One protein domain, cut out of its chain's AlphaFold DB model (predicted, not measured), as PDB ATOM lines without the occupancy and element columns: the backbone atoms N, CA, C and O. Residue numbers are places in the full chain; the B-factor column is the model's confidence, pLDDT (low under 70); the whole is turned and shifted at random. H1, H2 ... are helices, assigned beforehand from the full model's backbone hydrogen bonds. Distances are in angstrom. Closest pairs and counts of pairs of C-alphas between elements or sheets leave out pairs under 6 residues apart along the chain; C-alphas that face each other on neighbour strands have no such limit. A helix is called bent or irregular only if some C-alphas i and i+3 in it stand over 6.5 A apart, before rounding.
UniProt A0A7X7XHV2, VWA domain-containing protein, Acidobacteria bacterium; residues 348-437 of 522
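What this domain is: This is residues 348 to 437 of the 522 residues of the protein "VWA domain-containing protein" of Acidobacteria bacterium (UniProt A0A7X7XHV2). Helix H6 forms the core, with H1, H2 and H3 packed on one side of it and H4 on the other. H2 and H3 stand almost at right angles to H6, H2 meeting the last part of H6 at a corner with its residues 362 to 366 and H3 packing on H6 with its residues 387 to 392, while H7 turns off at the last end of H6 and the short H5 lies toward its first end. The 90 printed residues include seven named helices, H1 to H7 in chain order, and no named strand: the class is all helix. The whole is compact, with a radius of gyration of the C-alphas of 12.9 A and spans of 35 by 30 by 22 A.

Where its parts are: H1, residues 352 to 359, begins at C-alpha 352 (10.722, -30.089, -43.348). H2, residues 362 to 375, is 20.2 A long and only just irregular: C-alphas 363 and 366 are 6.6 A apart. H3, residues 378 to 392, is 21.5 A long. H4 holds residues 396 to 404 and H5 residues 407 to 412. H6, residues 415 to 427, is 18.6 A long. H7, residues 429 to 436, ends at C-alpha 436 (-7.873, -46.310, -59.608).

How they stand to each other: H6 is the hub, touching five helices. It touches H1 at a steep tilt of 63 degrees, C-alphas 358 and 419 closest at 5.7 A. H2 is about perpendicular to it at 89 degrees, Gly 366 and Ser 426 having the closest C-alphas, 5.2 A. H3 is about perpendicular at 79 degrees, C-alphas 391 and 420 closest at 5.1 A. H4 touches H6, C-alphas 399 and 421 closest at 5.2 A. H7 and H6 only just touch, with 3 pairs of C-alphas within 8 A, and only at the corner, C-alphas 425 and 432 closest at 6.0 A. H2 and H3 touch, opposite ways at a steep tilt of 48 degrees, C-alphas 373 and 381 closest at 4.7 A. H5 touches no helix but is near H4. Every O i to N i+4 pair is within hydrogen-bond range in H1, H3, H4, H6 and H7; H2 has 8 of 10, and H5 has 0 of 2, with 1 of 3 O i to N i+3 pairs.

The domain as a whole: The C-alphas farthest apart, of Asp 378 and Glu 437, are 38.3 A apart. The printed part has no cut, the six links are tight, and no printed residue has a pLDDT under 70.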
ATOM      1  N   GLN A 348       5.260 -24.121 -48.788       81.06
ATOM      2  CA  GLN A 348       6.371 -23.467 -48.092       81.06
ATOM      3  C   GLN A 348       6.175 -23.367 -46.567       81.06
ATOM      4  O   GLN A 348       7.165 -23.276 -45.849       81.06
ATOM      5  N   LYS A 349       4.931 -23.421 -46.072       83.00
ATOM      6  CA  LYS A 349       4.589 -23.346 -44.640       83.00
ATOM      7  C   LYS A 349       4.637 -24.702 -43.931       83.00
ATOM      8  O   LYS A 349       4.520 -24.749 -42.711       83.00
ATOM      9  N   LEU A 350       4.787 -25.796 -44.679       84.81
ATOM     10  CA  LEU A 350       4.967 -27.129 -44.108       84.81
ATOM     11  C   LEU A 350       6.340 -27.258 -43.442       84.81
ATOM     12  O   LEU A 350       7.334 -26.727 -43.948       84.81
ATOM     13  N   THR A 351       6.394 -28.012 -42.342       87.75
ATOM     14  CA  THR A 351       7.654 -28.411 -41.704       87.75
ATOM     15  C   THR A 351       8.505 -29.242 -42.674       87.75
ATOM     16  O   THR A 351       7.958 -29.867 -43.593       87.75
ATOM     17  N   PRO A 352       9.840 -29.289 -42.494       85.88
ATOM     18  CA  PRO A 352      10.722 -30.089 -43.348       85.88
ATOM     19  C   PRO A 352      10.286 -31.559 -43.453       85.88
ATOM     20  O   PRO A 352      10.270 -32.110 -44.552       85.88
ATOM     21  N   ILE A 353       9.828 -32.139 -42.336       87.19
ATOM     22  CA  ILE A 353       9.308 -33.512 -42.253       87.19
ATOM     23  C   ILE A 353       8.059 -33.679 -43.136       87.19
ATOM     24  O   ILE A 353       8.003 -34.574 -43.977       87.19
ATOM     25  N   TYR A 354       7.066 -32.786 -43.026       88.94
ATOM     26  CA  TYR A 354       5.846 -32.872 -43.841       88.94
ATOM     27  C   TYR A 354       6.094 -32.629 -45.329       88.94
ATOM     28  O   TYR A 354       5.437 -33.249 -46.164       88.94
ATOM     29  N   ARG A 355       7.055 -31.771 -45.684       87.12
ATOM     30  CA  ARG A 355       7.439 -31.564 -47.087       87.12
ATOM     31  C   ARG A 355       8.070 -32.822 -47.685       87.12
ATOM     32  O   ARG A 355       7.696 -33.217 -48.783       87.12
ATOM     33  N   GLN A 356       8.955 -33.483 -46.938       87.69
ATOM     34  CA  GLN A 356       9.561 -34.745 -47.360       87.69
ATOM     35  C   GLN A 356       8.505 -35.841 -47.571       87.69
ATOM     36  O   GLN A 356       8.537 -36.531 -48.586       87.69
ATOM     37  N   LEU A 357       7.536 -35.964 -46.658       88.88
ATOM     38  CA  LEU A 357       6.430 -36.922 -46.783       88.88
ATOM     39  C   LEU A 357       5.505 -36.614 -47.970       88.88
ATOM     40  O   LEU A 357       5.004 -37.528 -48.626       88.88
ATOM     41  N   LEU A 358       5.289 -35.332 -48.273       88.56
ATOM     42  CA  LEU A 358       4.460 -34.905 -49.396       88.56
ATOM     43  C   LEU A 358       5.065 -35.297 -50.750       88.56
ATOM     44  O   LEU A 358       4.314 -35.685 -51.646       88.56
ATOM     45  N   ASP A 359       6.389 -35.260 -50.896       86.25
ATOM     46  CA  ASP A 359       7.071 -35.583 -52.156       86.25
ATOM     47  C   ASP A 359       7.276 -37.100 -52.382       86.25
ATOM     48  O   ASP A 359       7.587 -37.520 -53.497       86.25
ATOM     49  N   MET A 360       7.047 -37.947 -51.369       86.81
ATOM     50  CA  MET A 360       7.144 -39.413 -51.488       86.81
ATOM     51  C   MET A 360       5.989 -40.034 -52.289       86.81
ATOM     52  O   MET A 360       4.876 -39.516 -52.296       86.81
ATOM     53  N   ASP A 361       6.204 -41.188 -52.931       84.56
ATOM     54  CA  ASP A 361       5.110 -41.945 -53.558       84.56
ATOM     55  C   ASP A 361       4.184 -42.567 -52.490       84.56
ATOM     56  O   ASP A 361       4.620 -42.978 -51.414       84.56
ATOM     57  N   VAL A 362       2.890 -42.675 -52.798       84.19
ATOM     58  CA  VAL A 362       1.842 -43.218 -51.917       84.19
ATOM     59  C   VAL A 362       2.176 -44.635 -51.450       84.19
ATOM     60  O   VAL A 362       1.904 -44.988 -50.305       84.19
ATOM     61  N   ARG A 363       2.804 -45.439 -52.317       81.56
ATOM     62  CA  ARG A 363       3.190 -46.832 -52.024       81.56
ATOM     63  C   ARG A 363       4.270 -46.945 -50.945       81.56
ATOM     64  O   ARG A 363       4.327 -47.941 -50.223       81.56
ATOM     65  N   ASP A 364       5.126 -45.936 -50.845       86.19
ATOM     66  CA  ASP A 364       6.251 -45.914 -49.910       86.19
ATOM     67  C   ASP A 364       5.921 -45.142 -48.635       86.19
ATOM     68  O   ASP A 364       6.475 -45.446 -47.575       86.19
ATOM     69  N   LEU A 365       4.968 -44.211 -48.728       88.62
ATOM     70  CA  LEU A 365       4.523 -43.349 -47.641       88.62
ATOM     71  C   LEU A 365       4.043 -44.143 -46.419       88.62
ATOM     72  O   LEU A 365       4.514 -43.889 -45.315       88.62
ATOM     73  N   GLY A 366       3.179 -45.148 -46.603       85.69
ATOM     74  CA  GLY A 366       2.664 -45.962 -45.490       85.69
ATOM     75  C   GLY A 366       3.780 -46.689 -44.725       85.69
ATOM     76  O   GLY A 366       3.903 -46.560 -43.508       85.69
ATOM     77  N   ARG A 367       4.685 -47.356 -45.457       87.25
ATOM     78  CA  ARG A 367       5.847 -48.061 -44.879       87.25
ATOM     79  C   ARG A 367       6.859 -47.116 -44.240       87.25
ATOM     80  O   ARG A 367       7.652 -47.540 -43.401       87.25
ATOM     81  N   HIS A 368       6.945 -45.875 -44.711       89.25
ATOM     82  CA  HIS A 368       7.837 -44.875 -44.133       89.25
ATOM     83  C   HIS A 368       7.263 -44.310 -42.829       89.25
ATOM     84  O   HIS A 368       7.990 -44.246 -41.845       89.25
ATOM     85  N   LEU A 369       5.955 -44.043 -42.774       89.25
ATOM     86  CA  LEU A 369       5.272 -43.622 -41.547       89.25
ATOM     87  C   LEU A 369       5.360 -44.675 -40.436       89.25
ATOM     88  O   LEU A 369       5.631 -44.332 -39.292       89.25
ATOM     89  N   GLU A 370       5.204 -45.962 -40.760       88.44
ATOM     90  CA  GLU A 370       5.404 -47.049 -39.785       88.44
ATOM     91  C   GLU A 370       6.845 -47.133 -39.260       88.44
ATOM     92  O   GLU A 370       7.070 -47.531 -38.118       88.44
ATOM     93  N   ARG A 371       7.836 -46.768 -40.083       89.94
ATOM     94  CA  ARG A 371       9.244 -46.717 -39.663       89.94
ATOM     95  C   ARG A 371       9.523 -45.517 -38.762       89.94
ATOM     96  O   ARG A 371      10.227 -45.693 -37.774       89.94
ATOM     97  N   MET A 372       8.959 -44.351 -39.078       89.81
ATOM     98  CA  MET A 372       9.062 -43.149 -38.242       89.81
ATOM     99  C   MET A 372       8.439 -43.372 -36.862       89.81
ATOM    100  O   MET A 372       9.037 -43.005 -35.864       89.81
ATOM    101  N   GLU A 373       7.293 -44.050 -36.794       88.50
ATOM    102  CA  GLU A 373       6.617 -44.364 -35.527       88.50
ATOM    103  C   GLU A 373       7.429 -45.316 -34.630       88.50
ATOM    104  O   GLU A 373       7.392 -45.199 -33.410       88.50
ATOM    105  N   ARG A 374       8.167 -46.267 -35.220       88.00
ATOM    106  CA  ARG A 374       8.918 -47.286 -34.462       88.00
ATOM    107  C   ARG A 374      10.344 -46.871 -34.107       88.00
ATOM    108  O   ARG A 374      10.809 -47.209 -33.026       88.00
ATOM    109  N   ASN A 375      11.037 -46.205 -35.031       88.88
ATOM    110  CA  ASN A 375      12.484 -45.972 -34.970       88.88
ATOM    111  C   ASN A 375      12.877 -44.514 -35.290       88.88
ATOM    112  O   ASN A 375      14.055 -44.254 -35.535       88.88
ATOM    113  N   GLY A 376      11.912 -43.597 -35.392       84.69
ATOM    114  CA  GLY A 376      12.172 -42.191 -35.692       84.69
ATOM    115  C   GLY A 376      12.685 -41.409 -34.484       84.69
ATOM    116  O   GLY A 376      12.740 -41.904 -33.361       84.69
ATOM    117  N   THR A 377      13.059 -40.161 -34.734       89.38
ATOM    118  CA  THR A 377      13.292 -39.155 -33.684       89.38
ATOM    119  C   THR A 377      11.970 -38.727 -33.029       89.38
ATOM    120  O   THR A 377      10.909 -38.914 -33.623       89.38
ATOM    121  N   ASP A 378      12.004 -38.127 -31.833       86.81
ATOM    122  CA  ASP A 378      10.783 -37.718 -31.107       86.81
ATOM    123  C   ASP A 378       9.844 -36.848 -31.970       86.81
ATOM    124  O   ASP A 378       8.635 -37.085 -32.018       86.81
ATOM    125  N   ASP A 379      10.404 -35.912 -32.743       86.56
ATOM    126  CA  ASP A 379       9.655 -35.047 -33.664       86.56
ATOM    127  C   ASP A 379       9.018 -35.824 -34.834       86.56
ATOM    128  O   ASP A 379       7.917 -35.501 -35.287       86.56
ATOM    129  N   GLU A 380       9.685 -36.870 -35.333       88.38
ATOM    130  CA  GLU A 380       9.174 -37.739 -36.400       88.38
ATOM    131  C   GLU A 380       8.067 -38.670 -35.897       88.38
ATOM    132  O   GLU A 380       7.087 -38.897 -36.612       88.38
ATOM    133  N   ILE A 381       8.193 -39.173 -34.666       89.25
ATOM    134  CA  ILE A 381       7.173 -39.998 -34.011       89.25
ATOM    135  C   ILE A 381       5.897 -39.174 -33.807       89.25
ATOM    136  O   ILE A 381       4.808 -39.636 -34.163       89.25
ATOM    137  N   ILE A 382       6.022 -37.938 -33.305       87.75
ATOM    138  CA  ILE A 382       4.891 -37.009 -33.142       87.75
ATOM    139  C   ILE A 382       4.242 -36.730 -34.501       87.75
ATOM    140  O   ILE A 382       3.036 -36.914 -34.659       87.75
ATOM    141  N   ALA A 383       5.036 -36.377 -35.517       86.88
ATOM    142  CA  ALA A 383       4.528 -36.072 -36.853       86.88
ATOM    143  C   ALA A 383       3.790 -37.259 -37.507       86.88
ATOM    144  O   ALA A 383       2.754 -37.065 -38.149       86.88
ATOM    145  N   ALA A 384       4.295 -38.488 -37.355       88.25
ATOM    146  CA  ALA A 384       3.655 -39.677 -37.918       88.25
ATOM    147  C   ALA A 384       2.349 -40.025 -37.187       88.25
ATOM    148  O   ALA A 384       1.351 -40.362 -37.832       88.25
ATOM    149  N   THR A 385       2.345 -39.908 -35.856       86.88
ATOM    150  CA  THR A 385       1.177 -40.181 -35.005       86.88
ATOM    151  C   THR A 385       0.061 -39.172 -35.266       86.88
ATOM    152  O   THR A 385      -1.083 -39.567 -35.499       86.88
ATOM    153  N   ASP A 386       0.402 -37.883 -35.331       89.69
ATOM    154  CA  ASP A 386      -0.535 -36.805 -35.640       89.69
ATOM    155  C   ASP A 386      -1.176 -37.008 -37.017       89.69
ATOM    156  O   ASP A 386      -2.399 -36.956 -37.147       89.69
ATOM    157  N   LEU A 387      -0.380 -37.284 -38.057       88.88
ATOM    158  CA  LEU A 387      -0.909 -37.492 -39.408       88.88
ATOM    159  C   LEU A 387      -1.880 -38.670 -39.479       88.88
ATOM    160  O   LEU A 387      -2.928 -38.532 -40.110       88.88
ATOM    161  N   LYS A 388      -1.564 -39.796 -38.824       87.25
ATOM    162  CA  LYS A 388      -2.458 -40.961 -38.754       87.25
ATOM    163  C   LYS A 388      -3.756 -40.624 -38.023       87.25
ATOM    164  O   LYS A 388      -4.837 -40.926 -38.522       87.25
ATOM    165  N   TYR A 389      -3.659 -39.948 -36.878       88.69
ATOM    166  CA  TYR A 389      -4.823 -39.556 -36.090       88.69
ATOM    167  C   TYR A 389      -5.738 -38.594 -36.855       88.69
ATOM    168  O   TYR A 389      -6.946 -38.813 -36.963       88.69
ATOM    169  N   TYR A 390      -5.171 -37.536 -37.436       87.25
ATOM    170  CA  TYR A 390      -5.951 -36.536 -38.152       87.25
ATOM    171  C   TYR A 390      -6.516 -37.071 -39.470       87.25
ATOM    172  O   TYR A 390      -7.639 -36.711 -39.819       87.25
ATOM    173  N   CYS A 391      -5.799 -37.941 -40.196       86.69
ATOM    174  CA  CYS A 391      -6.325 -38.499 -41.442       86.69
ATOM    175  C   CYS A 391      -7.507 -39.444 -41.198       86.69
ATOM    176  O   CYS A 391      -8.453 -39.432 -41.979       86.69
ATOM    177  N   SER A 392      -7.508 -40.211 -40.099       84.38
ATOM    178  CA  SER A 392      -8.621 -41.108 -39.752       84.38
ATOM    179  C   SER A 392      -9.929 -40.372 -39.452       84.38
ATOM    180  O   SER A 392     -10.995 -40.968 -39.575       84.38
ATOM    181  N   ASN A 393      -9.858 -39.085 -39.100       86.56
ATOM    182  CA  ASN A 393     -11.020 -38.237 -38.823       86.56
ATOM    183  C   ASN A 393     -11.557 -37.502 -40.067       86.56
ATOM    184  O   ASN A 393     -12.532 -36.759 -39.962       86.56
ATOM    185  N   MET A 394     -10.928 -37.665 -41.237       86.06
ATOM    186  CA  MET A 394     -11.391 -37.039 -42.475       86.06
ATOM    187  C   MET A 394     -12.541 -37.823 -43.112       86.06
ATOM    188  O   MET A 394     -12.540 -39.052 -43.143       86.06
ATOM    189  N   ASP A 395     -13.491 -37.093 -43.696       87.69
ATOM    190  CA  ASP A 395     -14.555 -37.688 -44.501       87.69
ATOM    191  C   ASP A 395     -14.015 -38.260 -45.825       87.69
ATOM    192  O   ASP A 395     -13.244 -37.616 -46.545       87.69
ATOM    193  N   VAL A 396     -14.454 -39.471 -46.172       85.69
ATOM    194  CA  VAL A 396     -13.974 -40.224 -47.339       85.69
ATOM    195  C   VAL A 396     -14.338 -39.519 -48.648       85.69
ATOM    196  O   VAL A 396     -13.535 -39.510 -49.586       85.69
ATOM    197  N   ASP A 397     -15.514 -38.892 -48.731       84.50
ATOM    198  CA  ASP A 397     -15.927 -38.163 -49.935       84.50
ATOM    199  C   ASP A 397     -15.130 -36.865 -50.111       84.50
ATOM    200  O   ASP A 397     -14.732 -36.519 -51.231       84.50
ATOM    201  N   HIS A 398     -14.797 -36.192 -49.010       86.81
ATOM    202  CA  HIS A 398     -13.894 -35.045 -49.023       86.81
ATOM    203  C   HIS A 398     -12.475 -35.423 -49.495       86.81
ATOM    204  O   HIS A 398     -11.932 -34.768 -50.387       86.81
ATOM    205  N   ILE A 399     -11.916 -36.537 -49.002       86.69
ATOM    206  CA  ILE A 399     -10.625 -37.097 -49.456       86.69
ATOM    207  C   ILE A 399     -10.663 -37.402 -50.958       86.69
ATOM    208  O   ILE A 399      -9.763 -37.010 -51.707       86.69
ATOM    209  N   LYS A 400     -11.733 -38.058 -51.431       84.25
ATOM    210  CA  LYS A 400     -11.934 -38.342 -52.860       84.25
ATOM    211  C   LYS A 400     -11.946 -37.050 -53.677       84.25
ATOM    212  O   LYS A 400     -11.365 -37.038 -54.758       84.25
ATOM    213  N   ASN A 401     -12.576 -35.979 -53.201       86.56
ATOM    214  CA  ASN A 401     -12.628 -34.698 -53.911       86.56
ATOM    215  C   ASN A 401     -11.256 -34.018 -53.989       86.56
ATOM    216  O   ASN A 401     -10.847 -33.637 -55.086       86.56
ATOM    217  N   ILE A 402     -10.517 -33.967 -52.875       86.56
ATOM    218  CA  ILE A 402      -9.150 -33.422 -52.818       86.56
ATOM    219  C   ILE A 402      -8.240 -34.134 -53.822       86.56
ATOM    220  O   ILE A 402      -7.576 -33.502 -54.643       86.56
ATOM    221  N   LEU A 403      -8.244 -35.468 -53.810       84.06
ATOM    222  CA  LEU A 403      -7.370 -36.261 -54.673       84.06
ATOM    223  C   LEU A 403      -7.817 -36.258 -56.143       84.06
ATOM    224  O   LEU A 403      -7.005 -36.482 -57.039       84.06
ATOM    225  N   ARG A 404      -9.103 -36.007 -56.424       82.06
ATOM    226  CA  ARG A 404      -9.642 -35.899 -57.793       82.06
ATOM    227  C   ARG A 404      -9.376 -34.545 -58.449       82.06
ATOM    228  O   ARG A 404      -9.538 -34.484 -59.674       82.06
ATOM    229  N   ALA A 405      -8.999 -33.527 -57.676       82.56
ATOM    230  CA  ALA A 405      -8.743 -32.178 -58.158       82.56
ATOM    231  C   ALA A 405      -7.589 -32.148 -59.167       82.56
ATOM    232  O   ALA A 405      -6.523 -32.749 -58.965       82.56
ATOM    233  N   ARG A 406      -7.811 -31.440 -60.279       79.25
ATOM    234  CA  ARG A 406      -6.780 -31.211 -61.301       79.25
ATOM    235  C   ARG A 406      -5.730 -30.235 -60.780       79.25
ATOM    236  O   ARG A 406      -6.022 -29.437 -59.903       79.25
ATOM    237  N   GLU A 407      -4.538 -30.230 -61.376       80.25
ATOM    238  CA  GLU A 407      -3.433 -29.340 -60.974       80.25
ATOM    239  C   GLU A 407      -3.854 -27.863 -60.841       80.25
ATOM    240  O   GLU A 407      -3.487 -27.206 -59.874       80.25
ATOM    241  N   MET A 408      -4.701 -27.362 -61.748       78.75
ATOM    242  CA  MET A 408      -5.218 -25.985 -61.699       78.75
ATOM    243  C   MET A 408      -6.203 -25.723 -60.546       78.75
ATOM    244  O   MET A 408      -6.305 -24.596 -60.077       78.75
ATOM    245  N   GLU A 409      -6.934 -26.747 -60.104       80.69
ATOM    246  CA  GLU A 409      -7.939 -26.674 -59.029       80.69
ATOM    247  C   GLU A 409      -7.295 -26.850 -57.641       80.69
ATOM    248  O   GLU A 409      -7.914 -26.569 -56.620       80.69
ATOM    249  N   ARG A 410      -6.031 -27.294 -57.587       83.12
ATOM    250  CA  ARG A 410      -5.282 -27.510 -56.337       83.12
ATOM    251  C   ARG A 410      -4.853 -26.225 -55.638       83.12
ATOM    252  O   ARG A 410      -4.458 -26.290 -54.477       83.12
ATOM    253  N   MET A 411      -4.967 -25.071 -56.299       81.44
ATOM    254  CA  MET A 411      -4.608 -23.778 -55.706       81.44
ATOM    255  C   MET A 411      -5.475 -23.416 -54.493       81.44
ATOM    256  O   MET A 411      -5.044 -22.639 -53.640       81.44
ATOM    257  N   ASP A 412      -6.669 -24.001 -54.401       83.00
ATOM    258  CA  ASP A 412      -7.609 -23.790 -53.298       83.00
ATOM    259  C   ASP A 412      -7.472 -24.845 -52.185       83.00
ATOM    260  O   ASP A 412      -8.142 -24.744 -51.160       83.00
ATOM    261  N   ILE A 413      -6.591 -25.836 -52.361       86.75
ATOM    262  CA  ILE A 413      -6.382 -26.950 -51.430       86.75
ATOM    263  C   ILE A 413      -5.120 -26.696 -50.599       86.75
ATOM    264  O   ILE A 413      -4.055 -26.377 -51.141       86.75
ATOM    265  N   ASP A 414      -5.217 -26.865 -49.278       89.25
ATOM    266  CA  ASP A 414      -4.060 -26.733 -48.398       89.25
ATOM    267  C   ASP A 414      -3.130 -27.954 -48.492       89.25
ATOM    268  O   ASP A 414      -3.566 -29.108 -48.520       89.25
ATOM    269  N   ALA A 415      -1.816 -27.712 -48.517       88.50
ATOM    270  CA  ALA A 415      -0.836 -28.785 -48.652       88.50
ATOM    271  C   ALA A 415      -0.862 -29.785 -47.479       88.50
ATOM    272  O   ALA A 415      -0.538 -30.957 -47.687       88.50
ATOM    273  N   LYS A 416      -1.271 -29.364 -46.269       89.00
ATOM    274  CA  LYS A 416      -1.418 -30.273 -45.120       89.00
ATOM    275  C   LYS A 416      -2.619 -31.204 -45.300       89.00
ATOM    276  O   LYS A 416      -2.493 -32.402 -45.064       89.00
ATOM    277  N   GLU A 417      -3.750 -30.680 -45.768       89.38
ATOM    278  CA  GLU A 417      -4.958 -31.470 -46.052       89.38
ATOM    279  C   GLU A 417      -4.723 -32.473 -47.187       89.38
ATOM    280  O   GLU A 417      -5.121 -33.635 -47.089       89.38
ATOM    281  N   PHE A 418      -4.000 -32.066 -48.237       89.75
ATOM    282  CA  PHE A 418      -3.609 -32.974 -49.316       89.75
ATOM    283  C   PHE A 418      -2.672 -34.086 -48.824       89.75
ATOM    284  O   PHE A 418      -2.852 -35.247 -49.196       89.75
ATOM    285  N   LEU A 419      -1.698 -33.763 -47.961       90.25
ATOM    286  CA  LEU A 419      -0.834 -34.765 -47.332       90.25
ATOM    287  C   LEU A 419      -1.658 -35.758 -46.503       90.25
ATOM    288  O   LEU A 419      -1.468 -36.960 -46.644       90.25
ATOM    289  N   MET A 420      -2.607 -35.283 -45.698       90.25
ATOM    290  CA  MET A 420      -3.484 -36.149 -44.904       90.25
ATOM    291  C   MET A 420      -4.343 -37.070 -45.782       90.25
ATOM    292  O   MET A 420      -4.412 -38.270 -45.519       90.25
ATOM    293  N   ALA A 421      -4.917 -36.554 -46.873       88.69
ATOM    294  CA  ALA A 421      -5.647 -37.355 -47.856       88.69
ATOM    295  C   ALA A 421      -4.751 -38.425 -48.512       88.69
ATOM    296  O   ALA A 421      -5.165 -39.570 -48.710       88.69
ATOM    297  N   LYS A 422      -3.494 -38.074 -48.808       89.44
ATOM    298  CA  LYS A 422      -2.480 -38.982 -49.363       89.44
ATOM    299  C   LYS A 422      -2.065 -40.074 -48.367       89.44
ATOM    300  O   LYS A 422      -1.901 -41.225 -48.767       89.44
ATOM    301  N   VAL A 423      -1.933 -39.734 -47.082       90.19
ATOM    302  CA  VAL A 423      -1.667 -40.686 -45.988       90.19
ATOM    303  C   VAL A 423      -2.850 -41.629 -45.782       90.19
ATOM    304  O   VAL A 423      -2.648 -42.835 -45.691       90.19
ATOM    305  N   TYR A 424      -4.083 -41.124 -45.795       89.44
ATOM    306  CA  TYR A 424      -5.273 -41.966 -45.665       89.44
ATOM    307  C   TYR A 424      -5.324 -43.047 -46.754       89.44
ATOM    308  O   TYR A 424      -5.528 -44.227 -46.479       89.44
ATOM    309  N   VAL A 425      -5.064 -42.654 -48.002       86.69
ATOM    310  CA  VAL A 425      -5.050 -43.568 -49.149       86.69
ATOM    311  C   VAL A 425      -3.891 -44.572 -49.089       86.69
ATOM    312  O   VAL A 425      -4.059 -45.697 -49.550       86.69
ATOM    313  N   SER A 426      -2.741 -44.237 -48.491       87.50
ATOM    314  CA  SER A 426      -1.650 -45.212 -48.316       87.50
ATOM    315  C   SER A 426      -1.965 -46.293 -47.273       87.50
ATOM    316  O   SER A 426      -1.444 -47.402 -47.378       87.50
ATOM    317  N   LEU A 427      -2.838 -45.988 -46.306       84.69
ATOM    318  CA  LEU A 427      -3.278 -46.905 -45.249       84.69
ATOM    319  C   LEU A 427      -4.547 -47.694 -45.623       84.69
ATOM    320  O   LEU A 427      -4.788 -48.758 -45.056       84.69
ATOM    321  N   ALA A 428      -5.340 -47.201 -46.581       85.12
ATOM    322  CA  ALA A 428      -6.584 -47.814 -47.049       85.12
ATOM    323  C   ALA A 428      -6.453 -48.340 -48.500       85.12
ATOM    324  O   ALA A 428      -6.850 -47.650 -49.450       85.12
ATOM    325  N   PRO A 429      -5.929 -49.567 -48.712       76.50
ATOM    326  CA  PRO A 429      -5.697 -50.116 -50.053       76.50
ATOM    327  C   PRO A 429      -6.986 -50.279 -50.876       76.50
ATOM    328  O   PRO A 429      -6.960 -50.094 -52.095       76.50
ATOM    329  N   ASP A 430      -8.122 -50.530 -50.223       80.31
ATOM    330  CA  ASP A 430      -9.427 -50.673 -50.881       80.31
ATOM    331  C   ASP A 430      -9.869 -49.371 -51.570       80.31
ATOM    332  O   ASP A 430     -10.403 -49.383 -52.681       80.31
ATOM    333  N   LEU A 431      -9.571 -48.220 -50.955       80.94
ATOM    334  CA  LEU A 431      -9.892 -46.909 -51.515       80.94
ATOM    335  C   LEU A 431      -8.990 -46.570 -52.711       80.94
ATOM    336  O   LEU A 431      -9.463 -46.011 -53.704       80.94
ATOM    337  N   VAL A 432      -7.706 -46.950 -52.659       77.25
ATOM    338  CA  VAL A 432      -6.792 -46.854 -53.815       77.25
ATOM    339  C   VAL A 432      -7.354 -47.654 -54.983       77.25
ATOM    340  O   VAL A 432      -7.356 -47.175 -56.121       77.25
ATOM    341  N   GLN A 433      -7.825 -48.872 -54.710       75.44
ATOM    342  CA  GLN A 433      -8.397 -49.744 -55.720       75.44
ATOM    343  C   GLN A 433      -9.641 -49.098 -56.337       75.44
ATOM    344  O   GLN A 433      -9.619 -48.845 -57.537       75.44
ATOM    345  N   GLU A 434     -10.636 -48.701 -55.537       77.50
ATOM    346  CA  GLU A 434     -11.873 -48.045 -56.004       77.50
ATOM    347  C   GLU A 434     -11.590 -46.783 -56.841       77.50
ATOM    348  O   GLU A 434     -12.197 -46.521 -57.888       77.50
ATOM    349  N   MET A 435     -10.638 -45.963 -56.390       71.94
ATOM    350  CA  MET A 435     -10.293 -44.727 -57.078       71.94
ATOM    351  C   MET A 435      -9.598 -44.997 -58.410       71.94
ATOM    352  O   MET A 435      -9.912 -44.337 -59.406       71.94
ATOM    353  N   THR A 436      -8.679 -45.961 -58.433       72.25
ATOM    354  CA  THR A 436      -7.873 -46.310 -59.608       72.25
ATOM    355  C   THR A 436      -8.508 -47.386 -60.487       72.25
ATOM    356  O   THR A 436      -7.869 -47.824 -61.444       72.25
ATOM    357  N   GLU A 437      -9.746 -47.796 -60.207       74.44
ATOM    358  CA  GLU A 437     -10.497 -48.724 -61.043       74.44
ATOM    359  C   GLU A 437     -10.601 -48.220 -62.483       74.44
ATOM    360  O   GLU A 437     -10.819 -47.034 -62.759       74.44
TER     361      GLU A 437